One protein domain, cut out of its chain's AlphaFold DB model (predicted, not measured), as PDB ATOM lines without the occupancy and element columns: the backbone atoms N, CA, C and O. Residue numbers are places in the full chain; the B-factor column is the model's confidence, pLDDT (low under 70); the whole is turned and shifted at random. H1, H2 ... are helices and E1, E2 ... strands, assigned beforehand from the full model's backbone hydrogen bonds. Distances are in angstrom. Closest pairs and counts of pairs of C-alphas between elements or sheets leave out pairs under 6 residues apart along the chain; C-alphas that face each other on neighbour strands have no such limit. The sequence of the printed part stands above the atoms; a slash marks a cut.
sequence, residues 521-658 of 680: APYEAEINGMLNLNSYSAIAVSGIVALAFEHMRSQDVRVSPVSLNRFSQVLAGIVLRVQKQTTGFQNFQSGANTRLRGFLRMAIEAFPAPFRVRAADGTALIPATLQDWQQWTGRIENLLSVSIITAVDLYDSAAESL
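This is residues 521 to 658 of the 680 residues of the protein "PDDEXK_1 domain-containing protein" of Microbacterium hominis (UniProt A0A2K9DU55). Two helices, H1 and H3, run side by side, and H2 crosses over both; the long H4 crosses H3 and the later part of H2 on the side away from H1, and its last residues, 648 to 657, stick out with Leu 658. The small strand hairpin E1 and E2 lies at one end of the longest axis, the loop of residues 521 to 535 near the other. The printed part has 138 residues, mostly helix, in the order H1 H2 H3 E1 E2 H4, with E1 and E2 antiparallel. It is only just compact, close to loose, with a radius of gyration of the C-alphas of 17.1 A and spans of 52 by 47 by 23 A.

H1, residues 536 to 554, touches H2, residues 561 to 583, with residues 541 to 549 alone, at a steep tilt of 55 degrees, closest at the C-alphas of Val 545 and Ser 568, 5.3 A. H1 touches H3, residues 591 to 606, at a shallow tilt of 4 degrees, the same way; the closest C-alphas, Ala 540 and Thr 594, are 6.8 A apart. H2 touches H3 at a steep tilt of 59 degrees, closest at the C-alphas of Val 575 and Leu 596, 6.1 A. In the hairpin of E1, residues 612 to 614, and E2, residues 621 to 623, N 613 and O 622 are 2.9 A apart, within hydrogen-bond range. H4, residues 626 to 657, touches H3 with residues 636 to 644 alone, at a steep tilt of 58 degrees, closest at the C-alphas of Phe 599 and Leu 640, 5.8 A. H4 touches H2 at 40 degrees, closest at the C-alphas of Ile 574 and Glu 637, 6.0 A; H1 and H4 are apart. Every O i to N i+4 pair is within hydrogen-bond range in H1, H2 and H3, and 26 of 28 in H4.

H1 begins at C-alpha 536, (463.347, 219.584, 762.989), and is 26.4 A long; H2 measures 31.7 A and H3 23.6 A. E1 and E2 measure 6.9 A and 7.0 A. H4, 44.8 A long with a kink of 28 degrees near residue 651, ends at C-alpha 657, (474.787, 251.412, 759.295).

The C-alphas farthest apart, of Ala 521 and Asp 617, are 55.7 A apart. The printed part has no cut, and no link is long. Mean pLDDT of the printed part is 84.0; residues 561, 619 and 653 to 658 are under 70.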
ATOM      1  N   ALA A 521     461.690 212.762 755.519       76.44
ATOM      2  CA  ALA A 521     462.365 214.019 755.251       76.44
ATOM      3  C   ALA A 521     462.297 214.978 756.463       76.44
ATOM      4  O   ALA A 521     461.270 215.067 757.135       76.44
ATOM      5  N   PRO A 522     463.363 215.744 756.745       77.38
ATOM      6  CA  PRO A 522     463.478 216.516 757.986       77.38
ATOM      7  C   PRO A 522     462.460 217.660 758.125       77.38
ATOM      8  O   PRO A 522     462.197 218.135 759.234       77.38
ATOM      9  N   TYR A 523     461.865 218.113 757.018       81.81
ATOM     10  CA  TYR A 523     460.808 219.127 757.026       81.81
ATOM     11  C   TYR A 523     459.415 218.559 757.360       81.81
ATOM     12  O   TYR A 523     458.519 219.344 757.669       81.81
ATOM     13  N   GLU A 524     459.244 217.236 757.378       84.19
ATOM     14  CA  GLU A 524     458.018 216.566 757.819       84.19
ATOM     15  C   GLU A 524     458.085 216.332 759.330       84.19
ATOM     16  O   GLU A 524     458.871 215.511 759.793       84.19
ATOM     17  N   ALA A 525     457.293 217.071 760.111       83.62
ATOM     18  CA  ALA A 525     457.318 216.978 761.575       83.62
ATOM     19  C   ALA A 525     456.809 215.621 762.095       83.62
ATOM     20  O   ALA A 525     457.319 215.098 763.086       83.62
ATOM     21  N   GLU A 526     455.822 215.040 761.414       88.25
ATOM     22  CA  GLU A 526     455.121 213.834 761.845       88.25
ATOM     23  C   GLU A 526     454.838 212.902 760.664       88.25
ATOM     24  O   GLU A 526     454.606 213.360 759.546       88.25
ATOM     25  N   ILE A 527     454.798 211.597 760.936       79.12
ATOM     26  CA  ILE A 527     454.306 210.559 760.025       79.12
ATOM     27  C   ILE A 527     453.182 209.818 760.736       79.12
ATOM     28  O   ILE A 527     453.393 209.250 761.808       79.12
ATOM     29  N   ASN A 528     451.985 209.809 760.146       80.44
ATOM     30  CA  ASN A 528     450.799 209.164 760.723       80.44
ATOM     31  C   ASN A 528     450.502 209.617 762.170       80.44
ATOM     32  O   ASN A 528     450.154 208.799 763.019       80.44
ATOM     33  N   GLY A 529     450.694 210.909 762.468       77.62
ATOM     34  CA  GLY A 529     450.502 211.479 763.810       77.62
ATOM     35  C   GLY A 529     451.579 211.094 764.834       77.62
ATOM     36  O   GLY A 529     451.447 211.407 766.015       77.62
ATOM     37  N   MET A 530     452.646 210.406 764.413       80.44
ATOM     38  CA  MET A 530     453.822 210.137 765.238       80.44
ATOM     39  C   MET A 530     454.958 211.076 764.860       80.44
ATOM     40  O   MET A 530     455.206 211.300 763.679       80.44
ATOM     41  N   LEU A 531     455.704 211.557 765.852       84.00
ATOM     42  CA  LEU A 531     456.917 212.341 765.626       84.00
ATOM     43  C   LEU A 531     457.874 211.608 764.669       84.00
ATOM     44  O   LEU A 531     458.300 210.488 764.956       84.00
ATOM     45  N   ASN A 532     458.238 212.266 763.568       85.50
ATOM     46  CA  ASN A 532     459.304 211.813 762.680       85.50
ATOM     47  C   ASN A 532     460.649 212.065 763.374       85.50
ATOM     48  O   ASN A 532     460.998 213.226 763.603       85.50
ATOM     49  N   LEU A 533     461.414 211.017 763.695       84.62
ATOM     50  CA  LEU A 533     462.677 211.168 764.436       84.62
ATOM     51  C   LEU A 533     463.764 211.936 763.671       84.62
ATOM     52  O   LEU A 533     464.662 212.495 764.298       84.62
ATOM     53  N   ASN A 534     463.651 212.045 762.347       83.56
ATOM     54  CA  ASN A 534     464.559 212.837 761.517       83.56
ATOM     55  C   ASN A 534     464.113 214.314 761.368       83.56
ATOM     56  O   ASN A 534     464.763 215.101 760.684       83.56
ATOM     57  N   SER A 535     462.994 214.720 761.977       86.62
ATOM     58  CA  SER A 535     462.421 216.062 761.794       86.62
ATOM     59  C   SER A 535     463.106 217.170 762.602       86.62
ATOM     60  O   SER A 535     463.693 216.936 763.661       86.62
ATOM     61  N   TYR A 536     462.947 218.428 762.171       85.38
ATOM     62  CA  TYR A 536     463.347 219.584 762.989       85.38
ATOM     63  C   TYR A 536     462.631 219.625 764.347       85.38
ATOM     64  O   TYR A 536     463.230 220.049 765.336       85.38
ATOM     65  N   SER A 537     461.394 219.128 764.422       86.75
ATOM     66  CA  SER A 537     460.651 218.968 765.673       86.75
ATOM     67  C   SER A 537     461.323 217.954 766.594       86.75
ATOM     68  O   SER A 537     461.484 218.244 767.778       86.75
ATOM     69  N   ALA A 538     461.797 216.823 766.062       86.81
ATOM     70  CA  ALA A 538     462.546 215.829 766.829       86.81
ATOM     71  C   ALA A 538     463.875 216.388 767.348       86.81
ATOM     72  O   ALA A 538     464.201 216.198 768.521       86.81
ATOM     73  N   ILE A 539     464.593 217.166 766.532       84.25
ATOM     74  CA  ILE A 539     465.794 217.902 766.963       84.25
ATOM     75  C   ILE A 539     465.449 218.904 768.075       84.25
ATOM     76  O   ILE A 539     466.208 219.054 769.038       84.25
ATOM     77  N   ALA A 540     464.318 219.603 767.962       86.44
ATOM     78  CA  ALA A 540     463.901 220.605 768.933       86.44
ATOM     79  C   ALA A 540     463.563 219.992 770.296       86.44
ATOM     80  O   ALA A 540     464.129 220.423 771.304       86.44
ATOM     81  N   VAL A 541     462.699 218.973 770.333       90.50
ATOM     82  CA  VAL A 541     462.292 218.327 771.591       90.50
ATOM     83  C   VAL A 541     463.440 217.533 772.215       90.50
ATOM     84  O   VAL A 541     463.667 217.653 773.418       90.50
ATOM     85  N   SER A 542     464.246 216.824 771.414       86.25
ATOM     86  CA  SER A 542     465.418 216.091 771.921       86.25
ATOM     87  C   SER A 542     466.474 217.043 772.476       86.25
ATOM     88  O   SER A 542     467.050 216.785 773.529       86.25
ATOM     89  N   GLY A 543     466.690 218.187 771.817       87.50
ATOM     90  CA  GLY A 543     467.606 219.219 772.298       87.50
ATOM     91  C   GLY A 543     467.162 219.854 773.618       87.50
ATOM     92  O   GLY A 543     468.010 220.174 774.445       87.50
ATOM     93  N   ILE A 544     465.853 220.011 773.845       92.62
ATOM     94  CA  ILE A 544     465.316 220.495 775.127       92.62
ATOM     95  C   ILE A 544     465.530 219.457 776.235       92.62
ATOM     96  O   ILE A 544     465.951 219.827 777.327       92.62
ATOM     97  N   VAL A 545     465.295 218.171 775.952       91.75
ATOM     98  CA  VAL A 545     465.535 217.083 776.917       91.75
ATOM     99  C   VAL A 545     467.020 216.969 777.267       91.75
ATOM    100  O   VAL A 545     467.365 216.852 778.441       91.75
ATOM    101  N   ALA A 546     467.907 217.063 776.273       86.19
ATOM    102  CA  ALA A 546     469.351 217.067 776.496       86.19
ATOM    103  C   ALA A 546     469.785 218.260 777.361       86.19
ATOM    104  O   ALA A 546     470.473 218.076 778.361       86.19
ATOM    105  N   LEU A 547     469.305 219.467 777.039       92.62
ATOM    106  CA  LEU A 547     469.587 220.675 777.815       92.62
ATOM    107  C   LEU A 547     469.074 220.562 779.261       92.62
ATOM    108  O   LEU A 547     469.770 220.955 780.195       92.62
ATOM    109  N   ALA A 548     467.881 219.992 779.454       93.06
ATOM    110  CA  ALA A 548     467.316 219.729 780.773       93.06
ATOM    111  C   ALA A 548     468.203 218.771 781.583       93.06
ATOM    112  O   ALA A 548     468.521 219.059 782.736       93.06
ATOM    113  N   PHE A 549     468.635 217.664 780.976       89.38
ATOM    114  CA  PHE A 549     469.511 216.681 781.611       89.38
ATOM    115  C   PHE A 549     470.868 217.284 782.003       89.38
ATOM    116  O   PHE A 549     471.292 217.153 783.152       89.38
ATOM    117  N   GLU A 550     471.526 217.967 781.060       88.44
ATOM    118  CA  GLU A 550     472.816 218.638 781.263       88.44
ATOM    119  C   GLU A 550     472.739 219.637 782.421       88.44
ATOM    120  O   GLU A 550     473.579 219.613 783.325       88.44
ATOM    121  N   HIS A 551     471.699 220.473 782.431       92.62
ATOM    122  CA  HIS A 551     471.512 221.505 783.445       92.62
ATOM    123  C   HIS A 551     471.155 220.929 784.819       92.62
ATOM    124  O   HIS A 551     471.678 221.376 785.832       92.62
ATOM    125  N   MET A 552     470.309 219.897 784.891       90.38
ATOM    126  CA  MET A 552     470.017 219.228 786.167       90.38
ATOM    127  C   MET A 552     471.277 218.596 786.768       90.38
ATOM    128  O   MET A 552     471.539 218.758 787.958       90.38
ATOM    129  N   ARG A 553     472.096 217.933 785.942       86.00
ATOM    130  CA  ARG A 553     473.359 217.335 786.390       86.00
ATOM    131  C   ARG A 553     474.380 218.395 786.816       86.00
ATOM    132  O   ARG A 553     475.092 218.171 787.790       86.00
ATOM    133  N   SER A 554     474.458 219.535 786.126       85.12
ATOM    134  CA  SER A 554     475.378 220.622 786.501       85.12
ATOM    135  C   SER A 554     475.009 221.290 787.831       85.12
ATOM    136  O   SER A 554     475.875 221.865 788.484       85.12
ATOM    137  N   GLN A 555     473.742 221.191 788.245       84.25
ATOM    138  CA  GLN A 555     473.225 221.695 789.521       84.25
ATOM    139  C   GLN A 555     473.165 220.616 790.620       84.25
ATOM    140  O   GLN A 555     472.507 220.826 791.638       84.25
ATOM    141  N   ASP A 556     473.816 219.465 790.409       81.38
ATOM    142  CA  ASP A 556     473.828 218.315 791.327       81.38
ATOM    143  C   ASP A 556     472.416 217.807 791.701       81.38
ATOM    144  O   ASP A 556     472.136 217.347 792.809       81.38
ATOM    145  N   VAL A 557     471.477 217.909 790.755       81.38
ATOM    146  CA  VAL A 557     470.103 217.430 790.918       81.38
ATOM    147  C   VAL A 557     469.997 215.992 790.431       81.38
ATOM    148  O   VAL A 557     470.325 215.675 789.285       81.38
ATOM    149  N   ARG A 558     469.458 215.109 791.279       78.50
ATOM    150  CA  ARG A 558     469.172 213.722 790.900       78.50
ATOM    151  C   ARG A 558     468.191 213.680 789.726       78.50
ATOM    152  O   ARG A 558     467.077 214.196 789.813       78.50
ATOM    153  N   VAL A 559     468.583 213.006 788.648       82.12
ATOM    154  CA  VAL A 559     467.753 212.863 787.447       82.12
ATOM    155  C   VAL A 559     466.980 211.544 787.479       82.12
ATOM    156  O   VAL A 559     467.562 210.466 787.561       82.12
ATOM    157  N   SER A 560     465.657 211.638 787.394       81.00
ATOM    158  CA  SER A 560     464.710 210.537 787.197       81.00
ATOM    159  C   SER A 560     463.887 210.787 785.924       81.00
ATOM    160  O   SER A 560     463.813 211.938 785.482       81.00
ATOM    161  N   PRO A 561     463.217 209.774 785.341       68.50
ATOM    162  CA  PRO A 561     462.332 209.983 784.191       68.50
ATOM    163  C   PRO A 561     461.264 211.058 784.444       68.50
ATOM    164  O   PRO A 561     460.996 211.892 783.581       68.50
ATOM    165  N   VAL A 562     460.711 211.091 785.661       72.81
ATOM    166  CA  VAL A 562     459.688 212.063 786.072       72.81
ATOM    167  C   VAL A 562     460.268 213.475 786.157       72.81
ATOM    168  O   VAL A 562     459.708 214.408 785.584       72.81
ATOM    169  N   SER A 563     461.400 213.648 786.841       78.12
ATOM    170  CA  SER A 563     462.016 214.967 787.030       78.12
ATOM    171  C   SER A 563     462.577 215.534 785.719       78.12
ATOM    172  O   SER A 563     462.439 216.727 785.459       78.12
ATOM    173  N   LEU A 564     463.138 214.674 784.859       83.56
ATOM    174  CA  LEU A 564     463.612 215.046 783.525       83.56
ATOM    175  C   LEU A 564     462.455 215.489 782.625       83.56
ATOM    176  O   LEU A 564     462.550 216.530 781.976       83.56
ATOM    177  N   ASN A 565     461.351 214.736 782.610       82.31
ATOM    178  CA  ASN A 565     460.165 215.095 781.836       82.31
ATOM    179  C   ASN A 565     459.598 216.453 782.286       82.31
ATOM    180  O   ASN A 565     459.393 217.334 781.453       82.31
ATOM    181  N   ARG A 566     459.435 216.662 783.599       81.75
ATOM    182  CA  ARG A 566     458.907 217.917 784.162       81.75
ATOM    183  C   ARG A 566     459.770 219.121 783.816       81.75
ATOM    184  O   ARG A 566     459.248 220.128 783.343       81.75
ATOM    185  N   PHE A 567     461.085 219.027 784.005       91.88
ATOM    186  CA  PHE A 567     461.963 220.148 783.680       91.88
ATOM    187  C   PHE A 567     462.019 220.413 782.168       91.88
ATOM    188  O   PHE A 567     461.963 221.567 781.743       91.88
ATOM    189  N   SER A 568     462.003 219.361 781.345       91.19
ATOM    190  CA  SER A 568     461.921 219.494 779.882       91.19
ATOM    191  C   SER A 568     460.653 220.231 779.439       91.19
ATOM    192  O   SER A 568     460.720 221.077 778.551       91.19
ATOM    193  N   GLN A 569     459.506 219.975 780.079       88.81
ATOM    194  CA  GLN A 569     458.260 220.701 779.803       88.81
ATOM    195  C   GLN A 569     458.345 222.185 780.191       88.81
ATOM    196  O   GLN A 569     457.845 223.032 779.451       88.81
ATOM    197  N   VAL A 570     458.998 222.521 781.311       89.94
ATOM    198  CA  VAL A 570     459.224 223.922 781.711       89.94
ATOM    199  C   VAL A 570     460.031 224.656 780.637       89.94
ATOM    200  O   VAL A 570     459.606 225.709 780.159       89.94
ATOM    201  N   LEU A 571     461.150 224.067 780.205       94.75
ATOM    202  CA  LEU A 571     462.010 224.630 779.160       94.75
ATOM    203  C   LEU A 571     461.288 224.745 777.809       94.75
ATOM    204  O   LEU A 571     461.363 225.783 777.150       94.75
ATOM    205  N   ALA A 572     460.542 223.712 777.409       92.06
ATOM    206  CA  ALA A 572     459.731 223.741 776.196       92.06
ATOM    207  C   ALA A 572     458.662 224.842 776.251       92.06
ATOM    208  O   ALA A 572     458.482 225.580 775.282       92.06
ATOM    209  N   GLY A 573     457.996 224.993 777.396       88.50
ATOM    210  CA  GLY A 573     456.991 226.025 777.625       88.50
ATOM    211  C   GLY A 573     457.552 227.438 777.480       88.50
ATOM    212  O   GLY A 573     456.922 228.259 776.819       88.50
ATOM    213  N   ILE A 574     458.740 227.708 778.033       93.50
ATOM    214  CA  ILE A 574     459.446 228.993 777.874       93.50
ATOM    215  C   ILE A 574     459.653 229.299 776.389       93.50
ATOM    216  O   ILE A 574     459.234 230.347 775.898       93.50
ATOM    217  N   VAL A 575     460.247 228.356 775.650       93.25
ATOM    218  CA  VAL A 575     460.561 228.539 774.225       93.25
ATOM    219  C   VAL A 575     459.296 228.783 773.415       93.25
ATOM    220  O   VAL A 575     459.259 229.717 772.619       93.25
ATOM    221  N   LEU A 576     458.247 227.982 773.616       89.00
ATOM    222  CA  LEU A 576     456.995 228.126 772.873       89.00
ATOM    223  C   LEU A 576     456.234 229.406 773.242       89.00
ATOM    224  O   LEU A 576     455.596 230.004 772.376       89.00
ATOM    225  N   ARG A 577     456.265 229.859 774.502       91.94
ATOM    226  CA  ARG A 577     455.625 231.126 774.895       91.94
ATOM    227  C   ARG A 577     456.324 232.320 774.255       91.94
ATOM    228  O   ARG A 577     455.636 233.139 773.648       91.94
ATOM    229  N   VAL A 578     457.656 232.367 774.286       90.00
ATOM    230  CA  VAL A 578     458.412 233.425 773.598       90.00
ATOM    231  C   VAL A 578     458.221 233.331 772.084       90.00
ATOM    232  O   VAL A 578     457.943 234.334 771.436       90.00
ATOM    233  N   GLN A 579     458.246 232.126 771.507       91.62
ATOM    234  CA  GLN A 579     457.989 231.932 770.078       91.62
ATOM    235  C   GLN A 579     456.626 232.492 769.662       91.62
ATOM    236  O   GLN A 579     456.533 233.163 768.634       91.62
ATOM    237  N   LYS A 580     455.582 232.264 770.469       88.12
ATOM    238  CA  LYS A 580     454.249 232.823 770.225       88.12
ATOM    239  C   LYS A 580     454.260 234.348 770.260       88.12
ATOM    240  O   LYS A 580     453.619 234.961 769.414       88.12
ATOM    241  N   GLN A 581     454.983 234.951 771.204       84.50
ATOM    242  CA  GLN A 581     455.112 236.408 771.304       84.50
ATOM    243  C   GLN A 581     455.839 237.001 770.091       84.50
ATOM    244  O   GLN A 581     455.416 238.030 769.579       84.50
ATOM    245  N   THR A 582     456.894 236.344 769.602       79.88
ATOM    246  CA  THR A 582     457.707 236.853 768.484       79.88
ATOM    247  C   THR A 582     457.106 236.554 767.109       79.88
ATOM    248  O   THR A 582     457.236 237.359 766.195       79.88
ATOM    249  N   THR A 583     456.474 235.390 766.926       82.38
ATOM    250  CA  THR A 583     456.042 234.899 765.599       82.38
ATOM    251  C   THR A 583     454.531 234.738 765.445       82.38
ATOM    252  O   THR A 583     454.056 234.478 764.345       82.38
ATOM    253  N   GLY A 584     453.760 234.869 766.526       80.62
ATOM    254  CA  GLY A 584     452.305 234.686 766.535       80.62
ATOM    255  C   GLY A 584     451.834 233.230 766.643       80.62
ATOM    256  O   GLY A 584     450.653 232.995 766.892       80.62
ATOM    257  N   PHE A 585     452.727 232.242 766.516       70.94
ATOM    258  CA  PHE A 585     452.385 230.816 766.573       70.94
ATOM    259  C   PHE A 585     453.392 229.991 767.390       70.94
ATOM    260  O   PHE A 585     454.481 230.450 767.728       70.94
ATOM    261  N   GLN A 586     453.009 228.756 767.725       86.81
ATOM    262  CA  GLN A 586     453.823 227.801 768.484       86.81
ATOM    263  C   GLN A 586     454.085 226.575 767.621       86.81
ATOM    264  O   GLN A 586     453.143 225.892 767.228       86.81
ATOM    265  N   ASN A 587     455.348 226.318 767.281       86.00
ATOM    266  CA  ASN A 587     455.705 225.188 766.428       86.00
ATOM    267  C   ASN A 587     457.176 224.785 766.625       86.00
ATOM    268  O   ASN A 587     458.080 225.570 766.322       86.00
ATOM    269  N   PHE A 588     457.417 223.550 767.073       88.75
ATOM    270  CA  PHE A 588     458.765 222.987 767.227       88.75
ATOM    271  C   PHE A 588     459.532 222.857 765.904       88.75
ATOM    272  O   PHE A 588     460.756 222.946 765.899       88.75
ATOM    273  N   GLN A 589     458.823 222.732 764.781       87.31
ATOM    274  CA  GLN A 589     459.389 222.627 763.436       87.31
ATOM    275  C   GLN A 589     459.960 223.960 762.920       87.31
ATOM    276  O   GLN A 589     460.727 223.985 761.958       87.31
ATOM    277  N   SER A 590     459.569 225.088 763.518       86.19
ATOM    278  CA  SER A 590     459.893 226.419 763.000       86.19
ATOM    279  C   SER A 590     461.335 226.841 763.294       86.19
ATOM    280  O   SER A 590     461.878 226.614 764.377       86.19
ATOM    281  N   GLY A 591     461.947 227.556 762.344       79.06
ATOM    282  CA  GLY A 591     463.298 228.104 762.489       79.06
ATOM    283  C   GLY A 591     463.457 229.060 763.680       79.06
ATOM    284  O   GLY A 591     464.522 229.081 764.301       79.06
ATOM    285  N   ALA A 592     462.400 229.787 764.060       83.12
ATOM    286  CA  ALA A 592     462.414 230.668 765.231       83.12
ATOM    287  C   ALA A 592     462.631 229.885 766.539       83.12
ATOM    288  O   ALA A 592     463.395 230.322 767.399       83.12
ATOM    289  N   ASN A 593     462.044 228.685 766.654       91.31
ATOM    290  CA  ASN A 593     462.241 227.799 767.802       91.31
ATOM    291  C   ASN A 593     463.727 227.449 767.981       91.31
ATOM    292  O   ASN A 593     464.269 227.527 769.079       91.31
ATOM    293  N   THR A 594     464.419 227.142 766.879       88.94
ATOM    294  CA  THR A 594     465.854 226.828 766.898       88.94
ATOM    295  C   THR A 594     466.709 227.985 767.418       88.94
ATOM    296  O   THR A 594     467.640 227.745 768.186       88.94
ATOM    297  N   ARG A 595     466.393 229.237 767.061       91.69
ATOM    298  CA  ARG A 595     467.112 230.416 767.584       91.69
ATOM    299  C   ARG A 595     466.831 230.642 769.067       91.69
ATOM    300  O   ARG A 595     467.768 230.823 769.839       91.69
ATOM    301  N   LEU A 596     465.567 230.520 769.475       93.06
ATOM    302  CA  LEU A 596     465.156 230.658 770.873       93.06
ATOM    303  C   LEU A 596     465.770 229.591 771.785       93.06
ATOM    304  O   LEU A 596     466.149 229.911 772.904       93.06
ATOM    305  N   ARG A 597     465.960 228.352 771.314       94.31
ATOM    306  CA  ARG A 597     466.699 227.319 772.066       94.31
ATOM    307  C   ARG A 597     468.183 227.657 772.236       94.31
ATOM    308  O   ARG A 597     468.761 227.337 773.271       94.31
ATOM    309  N   GLY A 598     468.791 228.321 771.251       89.00
ATOM    310  CA  GLY A 598     470.149 228.855 771.374       89.00
ATOM    311  C   GLY A 598     470.251 229.898 772.489       89.00
ATOM    312  O   GLY A 598     471.116 229.788 773.356       89.00
ATOM    313  N   PHE A 599     469.316 230.852 772.523       94.38
ATOM    314  CA  PHE A 599     469.233 231.837 773.606       94.38
ATOM    315  C   PHE A 599     468.854 231.213 774.952       94.38
ATOM    316  O   PHE A 599     469.365 231.652 775.975       94.38
ATOM    317  N   LEU A 600     468.027 230.159 774.971       95.81
ATOM    318  CA  LEU A 600     467.704 229.409 776.187       95.81
ATOM    319  C   LEU A 600     468.954 228.828 776.839       95.81
ATOM    320  O   LEU A 600     469.119 228.993 778.042       95.81
ATOM    321  N   ARG A 601     469.843 228.193 776.061       94.19
ATOM    322  CA  ARG A 601     471.108 227.651 776.582       94.19
ATOM    323  C   ARG A 601     471.931 228.739 777.278       94.19
ATOM    324  O   ARG A 601     472.288 228.575 778.437       94.19
ATOM    325  N   MET A 602     472.137 229.874 776.608       93.44
ATOM    326  CA  MET A 602     472.818 231.037 777.194       93.44
ATOM    327  C   MET A 602     472.110 231.535 778.468       93.44
ATOM    328  O   MET A 602     472.757 231.827 779.472       93.44
ATOM    329  N   ALA A 603     470.779 231.635 778.442       92.38
ATOM    330  CA  ALA A 603     469.996 232.185 779.540       92.38
ATOM    331  C   ALA A 603     470.050 231.317 780.804       92.38
ATOM    332  O   ALA A 603     470.185 231.864 781.896       92.38
ATOM    333  N   ILE A 604     469.968 229.988 780.673       92.81
ATOM    334  CA  ILE A 604     470.019 229.083 781.832       92.81
ATOM    335  C   ILE A 604     471.437 228.908 782.388       92.81
ATOM    336  O   ILE A 604     471.587 228.619 783.572       92.81
ATOM    337  N   GLU A 605     472.470 229.115 781.564       87.94
ATOM    338  CA  GLU A 605     473.861 229.193 782.028       87.94
ATOM    339  C   GLU A 605     474.093 230.469 782.850       87.94
ATOM    340  O   GLU A 605     474.712 230.418 783.911       87.94
ATOM    341  N   ALA A 606     473.558 231.608 782.396       87.88
ATOM    342  CA  ALA A 606     473.664 232.882 783.108       87.88
ATOM    343  C   ALA A 606     472.797 232.932 784.378       87.88
ATOM    344  O   ALA A 606     473.198 233.507 785.389       87.88
ATOM    345  N   PHE A 607     471.606 232.333 784.330       92.31
ATOM    346  CA  PHE A 607     470.647 232.292 785.429       92.31
ATOM    347  C   PHE A 607     470.175 230.849 785.639       92.31
ATOM    348  O   PHE A 607     469.165 230.445 785.056       92.31
ATOM    349  N   PRO A 608     470.877 230.056 786.467       92.06
ATOM    350  CA  PRO A 608     470.521 228.661 786.701       92.06
ATOM    351  C   PRO A 608     469.114 228.479 787.278       92.06
ATOM    352  O   PRO A 608     468.654 229.278 788.094       92.06
ATOM    353  N   ALA A 609     468.433 227.412 786.850       93.44
ATOM    354  CA  ALA A 609     467.116 227.037 787.365       93.44
ATOM    355  C   ALA A 609     467.114 226.876 788.899       93.44
ATOM    356  O   ALA A 609     467.997 226.202 789.441       93.44
ATOM    357  N   PRO A 610     466.117 227.440 789.605       91.38
ATOM    358  CA  PRO A 610     466.074 227.441 791.056       91.38
ATOM    359  C   PRO A 610     465.546 226.091 791.547       91.38
ATOM    360  O   PRO A 610     464.423 225.994 792.013       91.38
ATOM    361  N   PHE A 611     466.316 225.008 791.433       87.56
ATOM    362  CA  PHE A 611     465.896 223.724 792.017       87.56
ATOM    363  C   PHE A 611     465.890 223.784 793.550       87.56
ATOM    364  O   PHE A 611     465.047 223.171 794.207       87.56
ATOM    365  N   ARG A 612     466.825 224.554 794.119       83.69
ATOM    366  CA  ARG A 612     466.915 224.883 795.543       83.69
ATOM    367  C   ARG A 612     467.264 226.360 795.698       83.69
ATOM    368  O   ARG A 612     468.071 226.883 794.934       83.69
ATOM    369  N   VAL A 613     466.688 227.012 796.698       80.38
ATOM    370  CA  VAL A 613     466.977 228.406 797.063       80.38
ATOM    371  C   VAL A 613     467.519 228.464 798.485       80.38
ATOM    372  O   VAL A 613     467.253 227.586 799.307       80.38
ATOM    373  N   ARG A 614     468.317 229.487 798.790       80.19
ATOM    374  CA  ARG A 614     468.799 229.707 800.155       80.19
ATOM    375  C   ARG A 614     467.648 230.262 800.997       80.19
ATOM    376  O   ARG A 614     466.997 231.216 800.580       80.19
ATOM    377  N   ALA A 615     467.399 229.665 802.160       76.00
ATOM    378  CA  ALA A 615     466.398 230.155 803.102       76.00
ATOM    379  C   ALA A 615     466.680 231.620 803.490       76.00
ATOM    380  O   ALA A 615     467.829 232.064 803.456       76.00
ATOM    381  N   ALA A 616     465.642 232.367 803.880       73.81
ATOM    382  CA  ALA A 616     465.750 233.795 804.207       73.81
ATOM    383  C   ALA A 616     466.735 234.096 805.357       73.81
ATOM    384  O   ALA A 616     467.263 235.200 805.448       73.81
ATOM    385  N   ASP A 617     467.006 233.109 806.213       75.50
ATOM    386  CA  ASP A 617     467.997 233.181 807.292       75.50
ATOM    387  C   ASP A 617     469.440 232.865 806.841       75.50
ATOM    388  O   ASP A 617     470.378 232.975 807.627       75.50
ATOM    389  N   GLY A 618     469.640 232.482 805.576       72.12
ATOM    390  CA  GLY A 618     470.940 232.201 804.972       72.12
ATOM    391  C   GLY A 618     471.522 230.814 805.266       72.12
ATOM    392  O   GLY A 618     472.577 230.484 804.711       72.12
ATOM    393  N   THR A 619     470.867 230.002 806.102       67.88
ATOM    394  CA  THR A 619     471.500 228.846 806.763       67.88
ATOM    395  C   THR A 619     471.374 227.521 806.012       67.88
ATOM    396  O   THR A 619     472.258 226.674 806.136       67.88
ATOM    397  N   ALA A 620     470.331 227.340 805.194       74.94
ATOM    398  CA  ALA A 620     470.059 226.084 804.491       74.94
ATOM    399  C   ALA A 620     469.572 226.294 803.046       74.94
ATOM    400  O   ALA A 620     468.960 227.314 802.723       74.94
ATOM    401  N   LEU A 621     469.831 225.309 802.179       76.81
ATOM    402  CA  LEU A 621     469.225 225.210 800.847       76.81
ATOM    403  C   LEU A 621     467.905 224.442 800.952       76.81
ATOM    404  O   LEU A 621     467.906 223.257 801.285       76.81
ATOM    405  N   ILE A 622     466.799 225.112 800.648       79.69
ATOM    406  CA  ILE A 622     465.439 224.564 800.680       79.69
ATOM    407  C   ILE A 622     464.890 224.405 799.252       79.69
ATOM    408  O   ILE A 622     465.345 225.117 798.352       79.69
ATOM    409  N   PRO A 623     463.936 223.488 799.001       80.62
ATOM    410  CA  PRO A 623     463.263 223.399 797.707       80.62
ATOM    411  C   PRO A 623     462.632 224.737 797.318       80.62
ATOM    412  O   PRO A 623     462.033 225.411 798.157       80.62
ATOM    413  N   ALA A 624     462.772 225.120 796.053       82.56
ATOM    414  CA  ALA A 624     462.229 226.384 795.579       82.56
ATOM    415  C   ALA A 624     460.699 226.381 795.527       82.56
ATOM    416  O   ALA A 624     460.051 225.373 795.232       82.56
ATOM    417  N   THR A 625     460.118 227.544 795.793       83.44
ATOM    418  CA  THR A 625     458.674 227.756 795.777       83.44
ATOM    419  C   THR A 625     458.156 227.983 794.354       83.44
ATOM    420  O   THR A 625     458.917 228.253 793.424       83.44
ATOM    421  N   LEU A 626     456.831 227.927 794.170       77.12
ATOM    422  CA  LEU A 626     456.197 228.312 792.901       77.12
ATOM    423  C   LEU A 626     456.580 229.739 792.484       77.12
ATOM    424  O   LEU A 626     456.786 229.996 791.301       77.12
ATOM    425  N   GLN A 627     456.697 230.650 793.450       81.50
ATOM    426  CA  GLN A 627     457.057 232.036 793.186       81.50
ATOM    427  C   GLN A 627     458.487 232.152 792.641       81.50
ATOM    428  O   GLN A 627     458.699 232.882 791.673       81.50
ATOM    429  N   ASP A 628     459.438 231.389 793.186       84.44
ATOM    430  CA  ASP A 628     460.825 231.352 792.700       84.44
ATOM    431  C   ASP A 628     460.891 230.842 791.253       84.44
ATOM    432  O   ASP A 628     461.530 231.448 790.390       84.44
ATOM    433  N   TRP A 629     460.157 229.764 790.957       87.38
ATOM    434  CA  TRP A 629     460.051 229.225 789.602       87.38
ATOM    435  C   TRP A 629     459.392 230.212 788.636       87.38
ATOM    436  O   TRP A 629     459.880 230.379 787.521       87.38
ATOM    437  N   GLN A 630     458.322 230.903 789.039       84.38
ATOM    438  CA  GLN A 630     457.657 231.913 788.207       84.38
ATOM    439  C   GLN A 630     458.568 233.108 787.909       84.38
ATOM    440  O   GLN A 630     458.652 233.538 786.759       84.38
ATOM    441  N   GLN A 631     459.281 233.616 788.919       84.56
ATOM    442  CA  GLN A 631     460.235 234.714 788.753       84.56
ATOM    443  C   GLN A 631     461.375 234.328 787.813       84.56
ATOM    444  O   GLN A 631     461.697 235.079 786.890       84.56
ATOM    445  N   TRP A 632     461.951 233.140 788.006       93.75
ATOM    446  CA  TRP A 632     462.996 232.630 787.128       93.75
ATOM    447  C   TRP A 632     462.495 232.463 785.692       93.75
ATOM    448  O   TRP A 632     463.097 232.999 784.767       93.75
ATOM    449  N   THR A 633     461.349 231.806 785.502       91.19
ATOM    450  CA  THR A 633     460.757 231.574 784.173       91.19
ATOM    451  C   THR A 633     460.510 232.899 783.447       91.19
ATOM    452  O   THR A 633     460.918 233.048 782.298       91.19
ATOM    453  N   GLY A 634     459.931 233.895 784.130       82.94
ATOM    454  CA  GLY A 634     459.710 235.227 783.562       82.94
ATOM    455  C   GLY A 634     461.010 235.955 783.205       82.94
ATOM    456  O   GLY A 634     461.090 236.601 782.161       82.94
ATOM    457  N   ARG A 635     462.066 235.812 784.019       90.81
ATOM    458  CA  ARG A 635     463.395 236.369 783.716       90.81
ATOM    459  C   ARG A 635     463.990 235.755 782.451       90.81
ATOM    460  O   ARG A 635     464.504 236.488 781.609       90.81
ATOM    461  N   ILE A 636     463.911 234.431 782.315       93.81
ATOM    462  CA  ILE A 636     464.408 233.717 781.136       93.81
ATOM    463  C   ILE A 636     463.604 234.117 779.893       93.81
ATOM    464  O   ILE A 636     464.198 234.461 778.877       93.81
ATOM    465  N   GLU A 637     462.272 234.141 779.973       91.12
ATOM    466  CA  GLU A 637     461.412 234.560 778.859       91.12
ATOM    467  C   GLU A 637     461.738 235.977 778.381       91.12
ATOM    468  O   GLU A 637     461.938 236.185 777.186       91.12
ATOM    469  N   ASN A 638     461.887 236.929 779.306       87.25
ATOM    470  CA  ASN A 638     462.270 238.300 778.971       87.25
ATOM    471  C   ASN A 638     463.632 238.361 778.271       87.25
ATOM    472  O   ASN A 638     463.776 239.065 777.273       87.25
ATOM    473  N   LEU A 639     464.625 237.611 778.759       89.94
ATOM    474  CA  LEU A 639     465.953 237.586 778.146       89.94
ATOM    475  C   LEU A 639     465.918 237.002 776.729       89.94
ATOM    476  O   LEU A 639     466.580 237.528 775.834       89.94
ATOM    477  N   LEU A 640     465.131 235.949 776.504       92.50
ATOM    478  CA  LEU A 640     464.938 235.359 775.178       92.50
ATOM    479  C   LEU A 640     464.247 236.340 774.228       92.50
ATOM    480  O   LEU A 640     464.708 236.496 773.098       92.50
ATOM    481  N   SER A 641     463.194 237.019 774.692       88.50
ATOM    482  CA  SER A 641     462.476 238.043 773.926       88.50
ATOM    483  C   SER A 641     463.387 239.208 773.542       88.50
ATOM    484  O   SER A 641     463.431 239.587 772.375       88.50
ATOM    485  N   VAL A 642     464.178 239.735 774.480       85.25
ATOM    486  CA  VAL A 642     465.157 240.793 774.184       85.25
ATOM    487  C   VAL A 642     466.203 240.293 773.191       85.25
ATOM    488  O   VAL A 642     466.462 240.964 772.203       85.25
ATOM    489  N   SER A 643     466.748 239.091 773.390       89.31
ATOM    490  CA  SER A 643     467.802 238.551 772.519       89.31
ATOM    491  C   SER A 643     467.339 238.379 771.072       89.31
ATOM    492  O   SER A 643     468.088 238.690 770.146       89.31
ATOM    493  N   ILE A 644     466.110 237.895 770.857       86.62
ATOM    494  CA  ILE A 644     465.574 237.731 769.502       86.62
ATOM    495  C   ILE A 644     465.219 239.077 768.862       86.62
ATOM    496  O   ILE A 644     465.491 239.242 767.678       86.62
ATOM    497  N   ILE A 645     464.697 240.043 769.627       84.31
ATOM    498  CA  ILE A 645     464.448 241.411 769.141       84.31
ATOM    499  C   ILE A 645     465.771 242.068 768.745       84.31
ATOM    500  O   ILE A 645     465.910 242.502 767.612       84.31
ATOM    501  N   THR A 646     466.790 242.026 769.607       83.81
ATOM    502  CA  THR A 646     468.120 242.571 769.303       83.81
ATOM    503  C   THR A 646     468.755 241.903 768.084       83.81
ATOM    504  O   THR A 646     469.429 242.567 767.306       83.81
ATOM    505  N   ALA A 647     468.548 240.598 767.881       82.75
ATOM    506  CA  ALA A 647     469.040 239.912 766.687       82.75
ATOM    507  C   ALA A 647     468.337 240.384 765.399       82.75
ATOM    508  O   ALA A 647     468.983 240.451 764.354       82.75
ATOM    509  N   VAL A 648     467.040 240.704 765.474       81.12
ATOM    510  CA  VAL A 648     466.276 241.301 764.367       81.12
ATOM    511  C   VAL A 648     466.735 242.738 764.125       81.12
ATOM    512  O   VAL A 648     467.127 243.054 763.007       81.12
ATOM    513  N   ASP A 649     466.821 243.559 765.172       78.00
ATOM    514  CA  ASP A 649     467.301 244.943 765.086       78.00
ATOM    515  C   ASP A 649     468.722 245.013 764.511       78.00
ATOM    516  O   ASP A 649     469.028 245.892 763.711       78.00
ATOM    517  N   LEU A 650     469.604 244.076 764.878       76.19
ATOM    518  CA  LEU A 650     470.951 243.978 764.313       76.19
ATOM    519  C   LEU A 650     470.910 243.710 762.806       76.19
ATOM    520  O   LEU A 650     471.707 244.280 762.069       76.19
ATOM    521  N   TYR A 651     470.006 242.848 762.342       76.38
ATOM    522  CA  TYR A 651     469.851 242.569 760.917       76.38
ATOM    523  C   TYR A 651     469.295 243.783 760.162       76.38
ATOM    524  O   TYR A 651     469.839 244.159 759.123       76.38
ATOM    525  N   ASP A 652     468.269 244.426 760.714       73.88
ATOM    526  CA  ASP A 652     467.599 245.561 760.081       73.88
ATOM    527  C   ASP A 652     468.494 246.817 760.071       73.88
ATOM    528  O   ASP A 652     468.587 247.512 759.061       73.88
ATOM    529  N   SER A 653     469.247 247.068 761.149       66.38
ATOM    530  CA  SER A 653     470.182 248.201 761.251       66.38
ATOM    531  C   SER A 653     471.502 247.993 760.503       66.38
ATOM    532  O   SER A 653     472.130 248.970 760.084       66.38
ATOM    533  N   ALA A 654     471.943 246.748 760.295       54.31
ATOM    534  CA  ALA A 654     473.153 246.436 759.533       54.31
ATOM    535  C   ALA A 654     473.035 246.827 758.051       54.31
ATOM    536  O   ALA A 654     474.048 247.131 757.423       54.31
ATOM    537  N   ALA A 655     471.821 246.883 757.495       50.69
ATOM    538  CA  ALA A 655     471.602 247.307 756.113       50.69
ATOM    539  C   ALA A 655     471.841 248.817 755.895       50.69
ATOM    540  O   ALA A 655     472.260 249.216 754.808       50.69
ATOM    541  N   GLU A 656     471.629 249.650 756.920       51.19
ATOM    542  CA  GLU A 656     471.805 251.109 756.840       51.19
ATOM    543  C   GLU A 656     473.127 251.593 757.462       51.19
ATOM    544  O   GLU A 656     473.737 252.533 756.952       51.19
ATOM    545  N   SER A 657     473.623 250.939 758.522       51.66
ATOM    546  CA  SER A 657     474.787 251.412 759.295       51.66
ATOM    547  C   SER A 657     476.146 250.882 758.817       51.66
ATOM    548  O   SER A 657     477.136 251.610 758.915       51.66
ATOM    549  N   LEU A 658     476.219 249.683 758.211       49.53
ATOM    550  CA  LEU A 658     477.481 249.108 757.694       49.53
ATOM    551  C   LEU A 658     478.070 249.868 756.487       49.53
ATOM    552  O   LEU A 658     479.201 249.594 756.093       49.53
TER     553      LEU A 658